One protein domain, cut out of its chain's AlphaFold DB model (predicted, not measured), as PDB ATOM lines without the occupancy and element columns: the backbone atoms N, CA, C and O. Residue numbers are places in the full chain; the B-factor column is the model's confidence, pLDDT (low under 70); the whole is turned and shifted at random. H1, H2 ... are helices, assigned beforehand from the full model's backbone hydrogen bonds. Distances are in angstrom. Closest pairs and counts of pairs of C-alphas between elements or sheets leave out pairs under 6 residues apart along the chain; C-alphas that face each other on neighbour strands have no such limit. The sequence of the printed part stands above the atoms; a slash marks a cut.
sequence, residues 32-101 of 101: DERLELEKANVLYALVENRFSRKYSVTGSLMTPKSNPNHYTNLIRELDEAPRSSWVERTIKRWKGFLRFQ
ATOM      1  N   ASP A  32     -16.995  27.747  32.442       82.75
ATOM      2  CA  ASP A  32     -15.994  27.423  31.430       82.75
ATOM      3  C   ASP A  32     -16.747  27.085  30.142       82.75
ATOM      4  O   ASP A  32     -17.305  25.992  29.995       82.75
ATOM      5  N   GLU A  33     -16.777  28.046  29.219       84.50
ATOM      6  CA  GLU A  33     -17.517  27.969  27.954       84.50
ATOM      7  C   GLU A  33     -17.210  26.683  27.173       84.50
ATOM      8  O   GLU A  33     -18.094  26.093  26.546       84.50
ATOM      9  N   ARG A  34     -15.960  26.197  27.232       86.19
ATOM     10  CA  ARG A  34     -15.553  24.983  26.510       86.19
ATOM     11  C   ARG A  34     -16.200  23.742  27.114       86.19
ATOM     12  O   ARG A  34     -16.704  22.896  26.378       86.19
ATOM     13  N   LEU A  35     -16.221  23.649  28.443       85.25
ATOM     14  CA  LEU A  35     -16.844  22.531  29.152       85.25
ATOM     15  C   LEU A  35     -18.366  22.536  28.986       85.25
ATOM     16  O   LEU A  35     -18.981  21.473  28.911       85.25
ATOM     17  N   GLU A  36     -18.989  23.709  28.920       86.31
ATOM     18  CA  GLU A  36     -20.431  23.830  28.682       86.31
ATOM     19  C   GLU A  36     -20.831  23.386  27.281       86.31
ATOM     20  O   GLU A  36     -21.802  22.640  27.126       86.31
ATOM     21  N   LEU A  37     -20.038  23.752  26.274       91.00
ATOM     22  CA  LEU A  37     -20.256  23.316  24.900       91.00
ATOM     23  C   LEU A  37     -20.110  21.789  24.771       91.00
ATOM     24  O   LEU A  37     -20.950  21.132  24.150       91.00
ATOM     25  N   GLU A  38     -19.099  21.194  25.412       89.00
ATOM     26  CA  GLU A  38     -18.937  19.735  25.460       89.00
ATOM     27  C   GLU A  38     -20.140  19.042  26.118       89.00
ATOM     28  O   GLU A  38     -20.674  18.076  25.563       89.00
ATOM     29  N   LYS A  39     -20.623  19.559  27.257       88.50
ATOM     30  CA  LYS A  39     -21.822  19.037  27.936       88.50
ATOM     31  C   LYS A  39     -23.057  19.117  27.037       88.50
ATOM     32  O   LYS A  39     -23.782  18.130  26.930       88.50
ATOM     33  N   ALA A  40     -23.280  20.241  26.353       91.44
ATOM     34  CA  ALA A  40     -24.409  20.412  25.440       91.44
ATOM     35  C   ALA A  40     -24.387  19.384  24.292       91.44
ATOM     36  O   ALA A  40     -25.413  18.783  23.971       91.44
ATOM     37  N   ASN A  41     -23.208  19.109  23.725       92.69
ATOM     38  CA  ASN A  41     -23.044  18.084  22.692       92.69
ATOM     39  C   ASN A  41     -23.348  16.670  23.226       92.69
ATOM     40  O   ASN A  41     -24.025  15.881  22.562       92.69
ATOM     41  N   VAL A  42     -22.900  16.347  24.445       93.38
ATOM     42  CA  VAL A  42     -23.213  15.061  25.092       93.38
ATOM     43  C   VAL A  42     -24.716  14.911  25.320       93.38
ATOM     44  O   VAL A  42     -25.267  13.851  25.023       93.38
ATOM     45  N   LEU A  43     -25.390  15.964  25.787       94.00
ATOM     46  CA  LEU A  43     -26.842  15.958  25.975       94.00
ATOM     47  C   LEU A  43     -27.575  15.731  24.650       94.00
ATOM     48  O   LEU A  43     -28.454  14.875  24.583       94.00
ATOM     49  N   TYR A  44     -27.163  16.413  23.579       95.62
ATOM     50  CA  TYR A  44     -27.730  16.201  22.248       95.62
ATOM     51  C   TYR A  44     -27.538  14.754  21.766       95.62
ATOM     52  O   TYR A  44     -28.464  14.119  21.259       95.62
ATOM     53  N   ALA A  45     -26.344  14.190  21.970       94.25
ATOM     54  CA  ALA A  45     -26.055  12.804  21.622       94.25
ATOM     55  C   ALA A  45     -26.871  11.794  22.451       94.25
ATOM     56  O   ALA A  45     -27.229  10.734  21.928       94.25
ATOM     57  N   LEU A  46     -27.165  12.106  23.717       91.81
ATOM     58  CA  LEU A  46     -27.966  11.261  24.602       91.81
ATOM     59  C   LEU A  46     -29.447  11.277  24.210       91.81
ATOM     60  O   LEU A  46     -30.050  10.210  24.130       91.81
ATOM     61  N   VAL A  47     -30.003  12.452  23.898       95.88
ATOM     62  CA  VAL A  47     -31.399  12.604  23.443       95.88
ATOM     63  C   VAL A  47     -31.649  11.810  22.159       95.88
ATOM     64  O   VAL A  47     -32.645  11.101  22.053       95.88
ATOM     65  N   GLU A  48     -30.704  11.832  21.217       94.81
ATOM     66  CA  GLU A  48     -30.797  11.037  19.984       94.81
ATOM     67  C   GLU A  48     -30.527   9.529  20.205       94.81
ATOM     68  O   GLU A  48     -30.527   8.728  19.267       94.81
ATOM     69  N   ASN A  49     -30.244   9.101  21.442       93.56
ATOM     70  CA  ASN A  49     -29.788   7.742  21.750       93.56
ATOM     71  C   ASN A  49     -28.605   7.308  20.856       93.56
ATOM     72  O   ASN A  49     -28.453   6.133  20.506       93.56
ATOM     73  N   ARG A  50     -27.748   8.262  20.460       94.25
ATOM     74  CA  ARG A  50     -26.708   8.072  19.437       94.25
ATOM     75  C   ARG A  50     -25.770   6.924  19.790       94.25
ATOM     76  O   ARG A  50     -25.397   6.143  18.918       94.25
ATOM     77  N   PHE A  51     -25.376   6.825  21.057       89.88
ATOM     78  CA  PHE A  51     -24.443   5.796  21.515       89.88
ATOM     79  C   PHE A  51     -25.071   4.403  21.524       89.88
ATOM     80  O   PHE A  51     -24.413   3.461  21.092       89.88
ATOM     81  N   SER A  52     -26.344   4.284  21.905       90.69
ATOM     82  CA  SER A  52     -27.091   3.022  21.849       90.69
ATOM     83  C   SER A  52     -27.224   2.509  20.415       90.69
ATOM     84  O   SER A  52     -27.072   1.317  20.168       90.69
ATOM     85  N   ARG A  53     -27.454   3.414  19.451       92.44
ATOM     86  CA  ARG A  53     -27.518   3.067  18.022       92.44
ATOM     87  C   ARG A  53     -26.144   2.709  17.452       92.44
ATOM     88  O   ARG A  53     -26.018   1.729  16.729       92.44
ATOM     89  N   LYS A  54     -25.114   3.506  17.761       92.75
ATOM     90  CA  LYS A  54     -23.756   3.331  17.219       92.75
ATOM     91  C   LYS A  54     -23.060   2.081  17.759       92.75
ATOM     92  O   LYS A  54     -22.306   1.444  17.032       92.75
ATOM     93  N   TYR A  55     -23.289   1.758  19.027       90.06
ATOM     94  CA  TYR A  55     -22.686   0.623  19.720       90.06
ATOM     95  C   TYR A  55     -23.780  -0.332  20.200       90.06
ATOM     96  O   TYR A  55     -23.893  -0.624  21.390       90.06
ATOM     97  N   SER A  56     -24.616  -0.795  19.267       89.44
ATOM     98  CA  SER A  56     -25.704  -1.717  19.580       89.44
ATOM     99  C   SER A  56     -25.157  -3.028  20.144       89.44
ATOM    100  O   SER A  56     -24.320  -3.689  19.525       89.44
ATOM    101  N   VAL A  57     -25.655  -3.433  21.310       84.19
ATOM    102  CA  VAL A  57     -25.274  -4.698  21.941       84.19
ATOM    103  C   VAL A  57     -26.080  -5.829  21.300       84.19
ATOM    104  O   VAL A  57     -27.193  -6.127  21.721       84.19
ATOM    105  N   THR A  58     -25.541  -6.433  20.238       84.75
ATOM    106  CA  THR A  58     -26.224  -7.482  19.457       84.75
ATOM    107  C   THR A  58     -25.434  -8.789  19.397       84.75
ATOM    108  O   THR A  58     -24.203  -8.799  19.447       84.75
ATOM    109  N   GLY A  59     -26.151  -9.904  19.219       84.19
ATOM    110  CA  GLY A  59     -25.571 -11.209  18.894       84.19
ATOM    111  C   GLY A  59     -24.707 -11.796  20.012       84.19
ATOM    112  O   GLY A  59     -25.144 -11.891  21.159       84.19
ATOM    113  N   SER A  60     -23.471 -12.179  19.667       80.44
ATOM    114  CA  SER A  60     -22.571 -12.963  20.527       80.44
ATOM    115  C   SER A  60     -22.237 -12.311  21.872       80.44
ATOM    116  O   SER A  60     -21.827 -13.021  22.789       80.44
ATOM    117  N   LEU A  61     -22.381 -10.987  22.007       83.38
ATOM    118  CA  LEU A  61     -22.089 -10.292  23.264       83.38
ATOM    119  C   LEU A  61     -23.165 -10.555  24.334       83.38
ATOM    120  O   LEU A  61     -22.848 -10.576  25.519       83.38
ATOM    121  N   MET A  62     -24.406 -10.832  23.914       87.38
ATOM    122  CA  MET A  62     -25.520 -11.213  24.797       87.38
ATOM    123  C   MET A  62     -25.588 -12.723  25.073       87.38
ATOM    124  O   MET A  62     -26.436 -13.170  25.840       87.38
ATOM    125  N   THR A  63     -24.705 -13.524  24.476       90.31
ATOM    126  CA  THR A  63     -24.689 -14.987  24.632       90.31
ATOM    127  C   THR A  63     -23.277 -15.450  24.997       90.31
ATOM    128  O   THR A  63     -22.538 -15.938  24.132       90.31
ATOM    129  N   PRO A  64     -22.839 -15.262  26.256       89.88
ATOM    130  CA  PRO A  64     -21.476 -15.602  26.639       89.88
ATOM    131  C   PRO A  64     -21.255 -17.119  26.553       89.88
ATOM    132  O   PRO A  64     -22.126 -17.904  26.924       89.88
ATOM    133  N   LYS A  65     -20.060 -17.543  26.108       89.38
ATOM    134  CA  LYS A  65     -19.716 -18.968  25.909       89.38
ATOM    135  C   LYS A  65     -19.895 -19.824  27.168       89.38
ATOM    136  O   LYS A  65     -20.207 -21.002  27.059       89.38
ATOM    137  N   SER A  66     -19.678 -19.243  28.347       89.56
ATOM    138  CA  SER A  66     -19.813 -19.933  29.634       89.56
ATOM    139  C   SER A  66     -21.267 -20.199  30.028       89.56
ATOM    140  O   SER A  66     -21.534 -21.174  30.723       89.56
ATOM    141  N   ASN A  67     -22.203 -19.337  29.621       89.38
ATOM    142  CA  ASN A  67     -23.627 -19.510  29.879       89.38
ATOM    143  C   ASN A  67     -24.457 -18.677  28.883       89.38
ATOM    144  O   ASN A  67     -24.668 -17.483  29.118       89.38
ATOM    145  N   PRO A  68     -24.991 -19.281  27.810       90.94
ATOM    146  CA  PRO A  68     -25.720 -18.540  26.782       90.94
ATOM    147  C   PRO A  68     -27.003 -17.878  27.308       90.94
ATOM    148  O   PRO A  68     -27.421 -16.863  26.764       90.94
ATOM    149  N   ASN A  69     -27.585 -18.395  28.397       90.44
ATOM    150  CA  ASN A  69     -28.814 -17.886  29.013       90.44
ATOM    151  C   ASN A  69     -28.544 -16.912  30.177       90.44
ATOM    152  O   ASN A  69     -29.426 -16.651  30.995       90.44
ATOM    153  N   HIS A  70     -27.318 -16.400  30.321       89.38
ATOM    154  CA  HIS A  70     -26.950 -15.573  31.470       89.38
ATOM    155  C   HIS A  70     -27.804 -14.303  31.584       89.38
ATOM    156  O   HIS A  70     -28.421 -14.067  32.621       89.38
ATOM    157  N   TYR A  71     -27.868 -13.508  30.514       89.38
ATOM    158  CA  TYR A  71     -28.551 -12.215  30.540       89.38
ATOM    159  C   TYR A  71     -30.077 -12.351  30.561       89.38
ATOM    160  O   TYR A  71     -30.739 -11.562  31.226       89.38
ATOM    161  N   THR A  72     -30.643 -13.382  29.927       88.94
ATOM    162  CA  THR A  72     -32.088 -13.662  29.995       88.94
ATOM    163  C   THR A  72     -32.522 -14.023  31.415       88.94
ATOM    164  O   THR A  72     -33.541 -13.535  31.898       88.94
ATOM    165  N   ASN A  73     -31.719 -14.829  32.116       88.44
ATOM    166  CA  ASN A  73     -31.967 -15.173  33.514       88.44
ATOM    167  C   ASN A  73     -31.811 -13.956  34.433       88.44
ATOM    168  O   ASN A  73     -32.566 -13.818  35.390       88.44
ATOM    169  N   LEU A  74     -30.854 -13.073  34.131       84.88
ATOM    170  CA  LEU A  74     -30.627 -11.856  34.902       84.88
ATOM    171  C   LEU A  74     -31.799 -10.875  34.777       84.88
ATOM    172  O   LEU A  74     -32.255 -10.358  35.787       84.88
ATOM    173  N   ILE A  75     -32.313 -10.655  33.562       85.44
ATOM    174  CA  ILE A  75     -33.497  -9.807  33.327       85.44
ATOM    175  C   ILE A  75     -34.688 -10.337  34.125       85.44
ATOM    176  O   ILE A  75     -35.321  -9.588  34.860       85.44
ATOM    177  N   ARG A  76     -34.925 -11.649  34.060       86.75
ATOM    178  CA  ARG A  76     -35.975 -12.305  34.840       86.75
ATOM    179  C   ARG A  76     -35.799 -12.103  36.348       86.75
ATOM    180  O   ARG A  76     -36.763 -11.792  37.038       86.75
ATOM    181  N   GLU A  77     -34.578 -12.246  36.860       80.25
ATOM    182  CA  GLU A  77     -34.284 -12.009  38.275       80.25
ATOM    183  C   GLU A  77     -34.490 -10.543  38.680       80.25
ATOM    184  O   GLU A  77     -34.937 -10.293  39.795       80.25
ATOM    185  N   LEU A  78     -34.190  -9.582  37.801       79.56
ATOM    186  CA  LEU A  78     -34.412  -8.154  38.047       79.56
ATOM    187  C   LEU A  78     -35.902  -7.788  38.048       79.56
ATOM    188  O   LEU A  78     -36.322  -7.010  38.901       79.56
ATOM    189  N   ASP A  79     -36.705  -8.390  37.169       79.50
ATOM    190  CA  ASP A  79     -38.167  -8.234  37.171       79.50
ATOM    191  C   ASP A  79     -38.813  -8.872  38.413       79.50
ATOM    192  O   ASP A  79     -39.799  -8.370  38.958       79.50
ATOM    193  N   GLU A  80     -38.232  -9.966  38.906       77.50
ATOM    194  CA  GLU A  80     -38.628 -10.622  40.156       77.50
ATOM    195  C   GLU A  80     -38.074  -9.881  41.397       77.50
ATOM    196  O   GLU A  80     -38.645  -9.973  42.487       77.50
ATOM    197  N   ALA A  81     -37.001  -9.092  41.257       60.81
ATOM    198  CA  ALA A  81     -36.309  -8.407  42.349       60.81
ATOM    199  C   ALA A  81     -37.174  -7.452  43.196       60.81
ATOM    200  O   ALA A  81     -36.997  -7.492  44.422       60.81
ATOM    201  N   PRO A  82     -38.118  -6.652  42.646       62.69
ATOM    202  CA  PRO A  82     -39.009  -5.836  43.470       62.69
ATOM    203  C   PRO A  82     -39.980  -6.669  44.322       62.69
ATOM    204  O   PRO A  82     -40.577  -6.130  45.249       62.69
ATOM    205  N   ARG A  83     -40.125  -7.975  44.047       59.31
ATOM    206  CA  ARG A  83     -40.961  -8.915  44.816       59.31
ATOM    207  C   ARG A  83     -40.157  -9.921  45.646       59.31
ATOM    208  O   ARG A  83     -40.705 -10.504  46.576       59.31
ATOM    209  N   SER A  84     -38.877 -10.117  45.328       59.09
ATOM    210  CA  SER A  84     -38.012 -11.077  46.018       59.09
ATOM    211  C   SER A  84     -37.757 -10.686  47.474       59.09
ATOM    212  O   SER A  84     -37.284  -9.587  47.786       59.09
ATOM    213  N   SER A  85     -38.054 -11.616  48.376       64.69
ATOM    214  CA  SER A  85     -37.816 -11.444  49.807       64.69
ATOM    215  C   SER A  85     -36.307 -11.447  50.104       64.69
ATOM    216  O   SER A  85     -35.519 -12.114  49.429       64.69
ATOM    217  N   TRP A  86     -35.869 -10.722  51.140       62.16
ATOM    218  CA  TRP A  86     -34.463 -10.695  51.591       62.16
ATOM    219  C   TRP A  86     -33.873 -12.107  51.810       62.16
ATOM    220  O   TRP A  86     -32.683 -12.322  51.585       62.16
ATOM    221  N   VAL A  87     -34.733 -13.075  52.150       63.22
ATOM    222  CA  VAL A  87     -34.423 -14.498  52.365       63.22
ATOM    223  C   VAL A  87     -34.040 -15.230  51.070       63.22
ATOM    224  O   VAL A  87     -33.097 -16.020  51.051       63.22
ATOM    225  N   GLU A  88     -34.706 -14.950  49.949       68.88
ATOM    226  CA  GLU A  88     -34.350 -15.567  48.661       68.88
ATOM    227  C   GLU A  88     -32.974 -15.107  48.174       68.88
ATOM    228  O   GLU A  88     -32.210 -15.895  47.607       68.88
ATOM    229  N   ARG A  89     -32.614 -13.845  48.445       73.00
ATOM    230  CA  ARG A  89     -31.287 -13.308  48.108       73.00
ATOM    231  C   ARG A  89     -30.178 -13.979  48.911       73.00
ATOM    232  O   ARG A  89     -29.110 -14.248  48.357       73.00
ATOM    233  N   THR A  90     -30.400 -14.274  50.192       72.12
ATOM    234  CA  THR A  90     -29.419 -14.994  51.019       72.12
ATOM    235  C   THR A  90     -29.264 -16.444  50.569       72.12
ATOM    236  O   THR A  90     -28.130 -16.881  50.373       72.12
ATOM    237  N   ILE A  91     -30.354 -17.157  50.275       77.12
ATOM    238  CA  ILE A  91     -30.294 -18.548  49.785       77.12
ATOM    239  C   ILE A  91     -29.566 -18.641  48.434       77.12
ATOM    240  O   ILE A  91     -28.699 -19.500  48.251       77.12
ATOM    241  N   LYS A  92     -29.849 -17.731  47.490       74.25
ATOM    242  CA  LYS A  92     -29.159 -17.689  46.187       74.25
ATOM    243  C   LYS A  92     -27.653 -17.430  46.327       74.25
ATOM    244  O   LYS A  92     -26.862 -18.084  45.645       74.25
ATOM    245  N   ARG A  93     -27.243 -16.530  47.234       76.31
ATOM    246  CA  ARG A  93     -25.818 -16.278  47.536       76.31
ATOM    247  C   ARG A  93     -25.132 -17.519  48.103       76.31
ATOM    248  O   ARG A  93     -24.037 -17.851  47.659       76.31
ATOM    249  N   TRP A  94     -25.789 -18.230  49.019       76.38
ATOM    250  CA  TRP A  94     -25.254 -19.457  49.619       76.38
ATOM    251  C   TRP A  94     -25.131 -20.598  48.597       76.38
ATOM    252  O   TRP A  94     -24.091 -21.249  48.522       76.38
ATOM    253  N   LYS A  95     -26.124 -20.777  47.716       76.25
ATOM    254  CA  LYS A  95     -26.070 -21.754  46.613       76.25
ATOM    255  C   LYS A  95     -24.940 -21.464  45.615       76.25
ATOM    256  O   LYS A  95     -24.360 -22.384  45.047       76.25
ATOM    257  N   GLY A  96     -24.621 -20.189  45.387       71.81
ATOM    258  CA  GLY A  96     -23.494 -19.783  44.546       71.81
ATOM    259  C   GLY A  96     -22.128 -20.128  45.141       71.81
ATOM    260  O   GLY A  96     -21.211 -20.409  44.378       71.81
ATOM    261  N   PHE A  97     -22.006 -20.144  46.469       78.56
ATOM    262  CA  PHE A  97     -20.763 -20.462  47.175       78.56
ATOM    263  C   PHE A  97     -20.458 -21.968  47.166       78.56
ATOM    264  O   PHE A  97     -19.323 -22.355  46.912       78.56
ATOM    265  N   LEU A  98     -21.483 -22.818  47.314       71.44
ATOM    266  CA  LEU A  98     -21.334 -24.281  47.261       71.44
ATOM    267  C   LEU A  98     -20.829 -24.826  45.912       71.44
ATOM    268  O   LEU A  98     -20.379 -25.961  45.867       71.44
ATOM    269  N   ARG A  99     -20.899 -24.058  44.811       67.62
ATOM    270  CA  ARG A  99     -20.396 -24.522  43.501       67.62
ATOM    271  C   ARG A  99     -18.871 -24.453  43.362       67.62
ATOM    272  O   ARG A  99     -18.344 -24.928  42.362       67.62
ATOM    273  N   PHE A 100     -18.206 -23.750  44.277       68.50
ATOM    274  CA  PHE A 100     -16.761 -23.516  44.255       68.50
ATOM    275  C   PHE A 100     -16.002 -24.398  45.263       68.50
ATOM    276  O   PHE A 100     -14.806 -24.179  45.453       68.50
ATOM    277  N   GLN A 101     -16.684 -25.358  45.901       52.91
ATOM    278  CA  GLN A 101     -16.059 -26.459  46.637       52.91
ATOM    279  C   GLN A 101     -15.921 -27.702  45.765       52.91
ATOM    280  O   GLN A 101     -16.790 -27.900  44.887       52.91
TER     281      GLN A 101
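This is residues 32 to 101 of the 101 residues of an uncharacterized protein of Rhynchosporium agropyri (UniProt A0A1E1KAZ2). The model is an open, drawn-out string of five helices with no common core: H1 and the short H2 lie towards one end, the small H3 lies between, and H4 and H5 lie towards the other end. No helix touches another. The printed part has 70 residues, with helices H1 to H5 in that order, no named strand, and the class all helix. It is extended, with a radius of gyration of the C-alphas of 19.7 A, and elongated, with spans of 56 by 30 by 24 A.

H1, residues 33 to 47, is close to but not clearly touching H2, residues 50 to 54; their closest C-alphas, of Ala 45 and Phe 51, are 7.2 A apart. H3, residues 59 to 62, is apart from H2. H3 is close to but not clearly touching H4, residues 70 to 80, with the closest C-alphas, of Met 62 and Tyr 71, 6.6 A apart. H5, residues 86 to 100, is apart from H4 and from H1, H2 and H3. Every O i to N i+4 pair is within hydrogen-bond range in H1, H2 and H4, and 9 of 11 are in H5; H3 is too short for such a pair, but its one O i to N i+3 pair is within range.

H1 begins at C-alpha 33 (-17.517, 27.969, 27.954) and is 21.2 A long. H2 measures 6.0 A and H3 5.9 A. H4 is 15.4 A long and begins at C-alpha 70 (-26.950, -15.573, 31.470). H5, 23.1 A long, ends at C-alpha 100 (-16.761, -23.516, 44.255).

The two C-alphas farthest apart, of Glu 33 and Gln 101, are 57.6 A apart. The printed part has no cut. The link from H3 to H4 is short; the others are tight. Mean pLDDT of the printed part is 82.5, and residues 81 to 88 and 99 to 101 are under 70.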